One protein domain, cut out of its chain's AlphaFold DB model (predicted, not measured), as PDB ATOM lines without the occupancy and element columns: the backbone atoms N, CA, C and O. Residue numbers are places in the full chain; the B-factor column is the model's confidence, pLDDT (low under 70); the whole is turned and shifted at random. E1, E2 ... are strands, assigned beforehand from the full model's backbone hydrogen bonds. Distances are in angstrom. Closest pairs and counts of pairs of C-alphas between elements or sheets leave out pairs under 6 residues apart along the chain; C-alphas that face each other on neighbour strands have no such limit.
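Overview. This is residues 16 to 69 of the 69 residues of an uncharacterized protein of Escherichia coli DORA_B_14 (UniProt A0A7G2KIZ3). Two separate strand pieces make an elongated model: a small three-stranded sheet, E1 to E3, toward one end, and a long two-stranded hairpin, E4 and E5, reaching to the other. A long loop joins them, and its residues 38 to 43 stick out from the rest. The printed part has 54 residues with five named strands, E1 to E5 in chain order, and no named helix; the class is all strand. The first sheet has the order E1, E2, E3 and the second E4, E5, both antiparallel. The whole is loose, with a radius of gyration of the C-alphas of 14.4 A and spans of 42 by 24 by 21 A.

Arrangement. Start at residues 16 to 20, strand E1, and go on to residues 23 to 28, E2: they are a hairpin, antiparallel at 148 degrees, where N 18 and O 25 are 2.9 A apart, within hydrogen-bond range. Residues 31 to 34, E3, form the next hairpin with E2, antiparallel at 159 degrees; look there for N 33 and O 26, 2.8 A apart and within hydrogen-bond range. E1, E2 and E3 are a meander, each strand the antiparallel neighbour of the one before, with E1 and E3 as edge strands. Farther on, residues 48 to 54, E4, and residues 62 to 68, E5, form a hairpin, antiparallel at 159 degrees. Look for N 51 and O 65, 2.9 A apart, and N 63 and O 53, 2.8 A apart, both within hydrogen-bond range. C-alphas 48 and 68 face each other at 4.7 A. E1, E2 and E3 are each apart from both E4 and E5.

Along the chain. Find C-alpha 16 at (146.304, 180.558, 24.157), where E1 begins; it runs 12.3 A to C-alpha 20. E2, residues 23 to 28, is 16.4 A long, and E3, residues 31 to 34, is 10.3 A long. E4 runs from C-alpha 48 at (144.711, 182.605, 36.165) over 19.4 A to C-alpha 54. E5 comes back over 19.3 A from C-alpha 62 to C-alpha 68 at (144.107, 180.241, 40.218).

Size, cuts and confidence. The C-alphas farthest apart are those of Gln 30 and Ser 57, 44.4 A. The printed part has no cut, and it ends at Asp 69, the chain's last residue. The links E1 to E2 and E2 to E3 are tight, E4 to E5 is short, and E3 to E4 is long, with 13 residues, 35 to 47. Look in that link for residues 38 to 43, which stand free. The mean pLDDT of the printed part is 79.4; residues 37 to 46 and residue 69 are under 70.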
ATOM      1  N   SER A  16     146.105 179.359  23.339       88.06
ATOM      2  CA  SER A  16     146.304 180.558  24.157       88.06
ATOM      3  C   SER A  16     145.037 181.407  24.170       88.06
ATOM      4  O   SER A  16     144.220 181.314  23.255       88.06
ATOM      5  N   MET A  17     144.856 182.210  25.214       87.19
ATOM      6  CA  MET A  17     143.706 183.102  25.359       87.19
ATOM      7  C   MET A  17     144.180 184.543  25.489       87.19
ATOM      8  O   MET A  17     145.138 184.822  26.207       87.19
ATOM      9  N   ALA A  18     143.485 185.450  24.812       85.25
ATOM     10  CA  ALA A  18     143.733 186.879  24.876       85.25
ATOM     11  C   ALA A  18     142.415 187.660  24.884       85.25
ATOM     12  O   ALA A  18     141.388 187.187  24.399       85.25
ATOM     13  N   MET A  19     142.457 188.878  25.421       83.75
ATOM     14  CA  MET A  19     141.362 189.837  25.289       83.75
ATOM     15  C   MET A  19     141.608 190.687  24.043       83.75
ATOM     16  O   MET A  19     142.566 191.458  24.002       83.75
ATOM     17  N   VAL A  20     140.740 190.568  23.041       85.12
ATOM     18  CA  VAL A  20     140.801 191.338  21.793       85.12
ATOM     19  C   VAL A  20     139.516 192.148  21.686       85.12
ATOM     20  O   VAL A  20     138.422 191.596  21.724       85.12
ATOM     21  N   ASN A  21     139.632 193.477  21.614       87.00
ATOM     22  CA  ASN A  21     138.483 194.394  21.556       87.00
ATOM     23  C   ASN A  21     137.448 194.176  22.682       87.00
ATOM     24  O   ASN A  21     136.244 194.290  22.470       87.00
ATOM     25  N   GLY A  22     137.916 193.837  23.890       81.81
ATOM     26  CA  GLY A  22     137.053 193.598  25.051       81.81
ATOM     27  C   GLY A  22     136.333 192.245  25.056       81.81
ATOM     28  O   GLY A  22     135.532 192.000  25.955       81.81
ATOM     29  N   GLN A  23     136.624 191.358  24.101       83.50
ATOM     30  CA  GLN A  23     136.077 190.003  24.036       83.50
ATOM     31  C   GLN A  23     137.196 188.960  24.183       83.50
ATOM     32  O   GLN A  23     138.284 189.150  23.631       83.50
ATOM     33  N   PRO A  24     136.967 187.862  24.922       84.38
ATOM     34  CA  PRO A  24     137.937 186.782  25.006       84.38
ATOM     35  C   PRO A  24     137.990 186.005  23.690       84.38
ATOM     36  O   PRO A  24     136.975 185.541  23.165       84.38
ATOM     37  N   GLN A  25     139.202 185.843  23.176       90.56
ATOM     38  CA  GLN A  25     139.497 185.111  21.957       90.56
ATOM     39  C   GLN A  25     140.550 184.039  22.253       90.56
ATOM     40  O   GLN A  25     141.558 184.300  22.914       90.56
ATOM     41  N   GLN A  26     140.292 182.814  21.797       89.06
ATOM     42  CA  GLN A  26     141.205 181.685  21.934       89.06
ATOM     43  C   GLN A  26     141.884 181.402  20.593       89.06
ATOM     44  O   GLN A  26     141.214 181.254  19.572       89.06
ATOM     45  N   HIS A  27     143.207 181.271  20.613       90.31
ATOM     46  CA  HIS A  27     144.014 180.904  19.456       90.31
ATOM     47  C   HIS A  27     144.634 179.529  19.674       90.31
ATOM     48  O   HIS A  27     145.434 179.358  20.595       90.31
ATOM     49  N   CYS A  28     144.292 178.567  18.821       88.69
ATOM     50  CA  CYS A  28     144.849 177.216  18.812       88.69
ATOM     51  C   CYS A  28     145.536 176.978  17.462       88.69
ATOM     52  O   CYS A  28     144.893 176.632  16.467       88.69
ATOM     53  N   GLY A  29     146.851 177.202  17.401       87.44
ATOM     54  CA  GLY A  29     147.588 177.178  16.135       87.44
ATOM     55  C   GLY A  29     147.107 178.289  15.195       87.44
ATOM     56  O   GLY A  29     147.247 179.463  15.513       87.44
ATOM     57  N   GLN A  30     146.536 177.922  14.043       87.12
ATOM     58  CA  GLN A  30     145.963 178.878  13.079       87.12
ATOM     59  C   GLN A  30     144.469 179.163  13.309       87.12
ATOM     60  O   GLN A  30     143.904 180.049  12.671       87.12
ATOM     61  N   LEU A  31     143.815 178.407  14.193       89.19
ATOM     62  CA  LEU A  31     142.385 178.539  14.455       89.19
ATOM     63  C   LEU A  31     142.146 179.591  15.531       89.19
ATOM     64  O   LEU A  31     142.861 179.646  16.532       89.19
ATOM     65  N   THR A  32     141.122 180.412  15.313       89.31
ATOM     66  CA  THR A  32     140.710 181.469  16.235       89.31
ATOM     67  C   THR A  32     139.240 181.289  16.584       89.31
ATOM     68  O   THR A  32     138.394 181.226  15.693       89.31
ATOM     69  N   TYR A  33     138.940 181.215  17.877       85.56
ATOM     70  CA  TYR A  33     137.598 181.020  18.410       85.56
ATOM     71  C   TYR A  33     137.204 182.218  19.265       85.56
ATOM     72  O   TYR A  33     137.931 182.603  20.183       85.56
ATOM     73  N   ASN A  34     136.034 182.790  18.988       85.50
ATOM     74  CA  ASN A  34     135.428 183.759  19.894       85.50
ATOM     75  C   ASN A  34     134.799 182.988  21.053       85.50
ATOM     76  O   ASN A  34     133.976 182.099  20.831       85.50
ATOM     77  N   VAL A  35     135.208 183.310  22.276       77.38
ATOM     78  CA  VAL A  35     134.678 182.659  23.470       77.38
ATOM     79  C   VAL A  35     133.428 183.418  23.890       77.38
ATOM     80  O   VAL A  35     133.501 184.560  24.342       77.38
ATOM     81  N   ASP A  36     132.267 182.786  23.728       72.88
ATOM     82  CA  ASP A  36     131.038 183.308  24.313       72.88
ATOM     83  C   ASP A  36     131.065 183.070  25.826       72.88
ATOM     84  O   ASP A  36     130.870 181.953  26.295       72.88
ATOM     85  N   THR A  37     131.299 184.131  26.597       66.12
ATOM     86  CA  THR A  37     131.281 184.085  28.066       66.12
ATOM     87  C   THR A  37     129.888 183.865  28.647       66.12
ATOM     88  O   THR A  37     129.767 183.587  29.838       66.12
ATOM     89  N   ARG A  38     128.827 183.981  27.836       66.94
ATOM     90  CA  ARG A  38     127.451 183.674  28.248       66.94
ATOM     91  C   ARG A  38     127.167 182.176  28.215       66.94
ATOM     92  O   ARG A  38     126.263 181.725  28.914       66.94
ATOM     93  N   HIS A  39     127.939 181.414  27.442       56.25
ATOM     94  CA  HIS A  39     127.914 179.959  27.477       56.25
ATOM     95  C   HIS A  39     128.905 179.472  28.539       56.25
ATOM     96  O   HIS A  39     130.118 179.585  28.377       56.25
ATOM     97  N   LEU A  40     128.387 178.912  29.639       52.53
ATOM     98  CA  LEU A  40     129.201 178.155  30.588       52.53
ATOM     99  C   LEU A  40     129.777 176.929  29.865       52.53
ATOM    100  O   LEU A  40     129.134 175.884  29.775       52.53
ATOM    101  N   PHE A  41     130.999 177.040  29.351       50.78
ATOM    102  CA  PHE A  41     131.789 175.862  29.027       50.78
ATOM    103  C   PHE A  41     132.127 175.155  30.345       50.78
ATOM    104  O   PHE A  41     132.735 175.732  31.243       50.78
ATOM    105  N   SER A  42     131.671 173.910  30.475       52.50
ATOM    106  CA  SER A  42     131.682 173.119  31.713       52.50
ATOM    107  C   SER A  42     133.051 172.557  32.110       52.50
ATOM    108  O   SER A  42     133.157 171.857  33.115       52.50
ATOM    109  N   SER A  43     134.104 172.845  31.347       57.69
ATOM    110  CA  SER A  43     135.457 172.368  31.620       57.69
ATOM    111  C   SER A  43     136.349 173.542  32.035       57.69
ATOM    112  O   SER A  43     136.836 174.252  31.148       57.69
ATOM    113  N   PRO A  44     136.565 173.766  33.347       57.97
ATOM    114  CA  PRO A  44     137.537 174.747  33.811       57.97
ATOM    115  C   PRO A  44     138.912 174.369  33.257       57.97
ATOM    116  O   PRO A  44     139.376 173.234  33.391       57.97
ATOM    117  N   VAL A  45     139.536 175.309  32.556       62.03
ATOM    118  CA  VAL A  45     140.897 175.155  32.048       62.03
ATOM    119  C   VAL A  45     141.815 175.745  33.105       62.03
ATOM    120  O   VAL A  45     141.582 176.872  33.529       62.03
ATOM    121  N   LYS A  46     142.869 175.019  33.507       69.56
ATOM    122  CA  LYS A  46     143.873 175.561  34.435       69.56
ATOM    123  C   LYS A  46     144.373 176.906  33.917       69.56
ATOM    124  O   LYS A  46     144.970 176.978  32.843       69.56
ATOM    125  N   GLY A  47     144.132 177.954  34.688       72.25
ATOM    126  CA  GLY A  47     144.417 179.318  34.286       72.25
ATOM    127  C   GLY A  47     144.425 180.264  35.475       72.25
ATOM    128  O   GLY A  47     144.165 179.872  36.612       72.25
ATOM    129  N   VAL A  48     144.760 181.519  35.189       78.69
ATOM    130  CA  VAL A  48     144.711 182.605  36.165       78.69
ATOM    131  C   VAL A  48     143.744 183.655  35.655       78.69
ATOM    132  O   VAL A  48     143.941 184.215  34.578       78.69
ATOM    133  N   THR A  49     142.704 183.934  36.431       79.81
ATOM    134  CA  THR A  49     141.874 185.120  36.225       79.81
ATOM    135  C   THR A  49     142.483 186.269  37.015       79.81
ATOM    136  O   THR A  49     142.576 186.191  38.241       79.81
ATOM    137  N   THR A  50     142.898 187.326  36.315       81.31
ATOM    138  CA  THR A  50     143.405 188.557  36.931       81.31
ATOM    139  C   THR A  50     142.344 189.647  36.858       81.31
ATOM    140  O   THR A  50     141.949 190.069  35.772       81.31
ATOM    141  N   GLU A  51     141.913 190.133  38.017       86.94
ATOM    142  CA  GLU A  51     140.995 191.262  38.158       86.94
ATOM    143  C   GLU A  51     141.720 192.451  38.800       86.94
ATOM    144  O   GLU A  51     142.560 192.283  39.686       86.94
ATOM    145  N   VAL A  52     141.402 193.668  38.351       86.56
ATOM    146  CA  VAL A  52     141.953 194.908  38.911       86.56
ATOM    147  C   VAL A  52     140.815 195.728  39.503       86.56
ATOM    148  O   VAL A  52     140.026 196.315  38.765       86.56
ATOM    149  N   VAL A  53     140.760 195.807  40.832       88.94
ATOM    150  CA  VAL A  53     139.725 196.553  41.563       88.94
ATOM    151  C   VAL A  53     140.294 197.835  42.174       88.94
ATOM    152  O   VAL A  53     141.470 197.904  42.539       88.94
ATOM    153  N   VAL A  54     139.468 198.878  42.272       87.88
ATOM    154  CA  VAL A  54     139.845 200.145  42.921       87.88
ATOM    155  C   VAL A  54     139.701 199.994  44.436       87.88
ATOM    156  O   VAL A  54     138.671 199.525  44.921       87.88
ATOM    157  N   ALA A  55     140.729 200.382  45.192       80.31
ATOM    158  CA  ALA A  55     140.713 200.286  46.648       80.31
ATOM    159  C   ALA A  55     140.021 201.507  47.274       80.31
ATOM    160  O   ALA A  55     140.642 202.547  47.502       80.31
ATOM    161  N   GLY A  56     138.732 201.372  47.588       76.19
ATOM    162  CA  GLY A  56     137.954 202.442  48.217       76.19
ATOM    163  C   GLY A  56     137.762 203.647  47.289       76.19
ATOM    164  O   GLY A  56     137.567 203.486  46.089       76.19
ATOM    165  N   SER A  57     137.796 204.863  47.839       80.81
ATOM    166  CA  SER A  57     137.559 206.102  47.077       80.81
ATOM    167  C   SER A  57     138.794 206.646  46.341       80.81
ATOM    168  O   SER A  57     138.697 207.680  45.684       80.81
ATOM    169  N   ASP A  58     139.959 206.002  46.466       78.88
ATOM    170  CA  ASP A  58     141.212 206.461  45.858       78.88
ATOM    171  C   ASP A  58     141.451 205.766  44.509       78.88
ATOM    172  O   ASP A  58     141.896 204.619  44.446       78.88
ATOM    173  N   SER A  59     141.201 206.485  43.413       74.88
ATOM    174  CA  SER A  59     141.391 205.993  42.040       74.88
ATOM    175  C   SER A  59     142.849 205.689  41.672       74.88
ATOM    176  O   SER A  59     143.101 205.061  40.637       74.88
ATOM    177  N   LYS A  60     143.817 206.099  42.505       84.25
ATOM    178  CA  LYS A  60     145.242 205.794  42.321       84.25
ATOM    179  C   LYS A  60     145.643 204.459  42.942       84.25
ATOM    180  O   LYS A  60     146.670 203.905  42.552       84.25
ATOM    181  N   ARG A  61     144.856 203.921  43.879       85.31
ATOM    182  CA  ARG A  61     145.124 202.628  44.519       85.31
ATOM    183  C   ARG A  61     144.355 201.526  43.807       85.31
ATOM    184  O   ARG A  61     143.127 201.531  43.754       85.31
ATOM    185  N   ARG A  62     145.096 200.558  43.270       87.81
ATOM    186  CA  ARG A  62     144.549 199.389  42.577       87.81
ATOM    187  C   ARG A  62     144.979 198.117  43.288       87.81
ATOM    188  O   ARG A  62     146.142 197.987  43.660       87.81
ATOM    189  N   ILE A  63     144.047 197.192  43.465       88.19
ATOM    190  CA  ILE A  63     144.301 195.851  43.991       88.19
ATOM    191  C   ILE A  63     144.238 194.888  42.812       88.19
ATOM    192  O   ILE A  63     143.278 194.908  42.044       88.19
ATOM    193  N   VAL A  64     145.274 194.062  42.677       89.75
ATOM    194  CA  VAL A  64     145.333 192.989  41.683       89.75
ATOM    195  C   VAL A  64     144.946 191.689  42.376       89.75
ATOM    196  O   VAL A  64     145.635 191.248  43.294       89.75
ATOM    197  N   LEU A  65     143.838 191.093  41.952       90.38
ATOM    198  CA  LEU A  65     143.349 189.812  42.448       90.38
ATOM    199  C   LEU A  65     143.657 188.742  41.405       90.38
ATOM    200  O   LEU A  65     143.188 188.831  40.275       90.38
ATOM    201  N   ASN A  66     144.439 187.734  41.790       86.25
ATOM    202  CA  ASN A  66     144.706 186.566  40.956       86.25
ATOM    203  C   ASN A  66     143.961 185.364  41.529       86.25
ATOM    204  O   ASN A  66     144.232 184.940  42.653       86.25
ATOM    205  N   ARG A  67     143.038 184.808  40.748       82.19
ATOM    206  CA  ARG A  67     142.371 183.542  41.051       82.19
ATOM    207  C   ARG A  67     142.988 182.445  40.192       82.19
ATOM    208  O   ARG A  67     142.947 182.544  38.970       82.19
ATOM    209  N   TYR A  68     143.547 181.436  40.846       80.44
ATOM    210  CA  TYR A  68     144.107 180.241  40.218       80.44
ATOM    211  C   TYR A  68     143.073 179.112  40.323       80.44
ATOM    212  O   TYR A  68     142.504 178.935  41.403       80.44
ATOM    213  N   ASP A  69     142.824 178.401  39.221       69.62
ATOM    214  CA  ASP A  69     142.025 177.160  39.196       69.62
ATOM    215  C   ASP A  69     142.826 175.927  39.654       69.62
ATOM    216  O   ASP A  69     144.023 175.808  39.291       69.62
TER     217      ASP A  69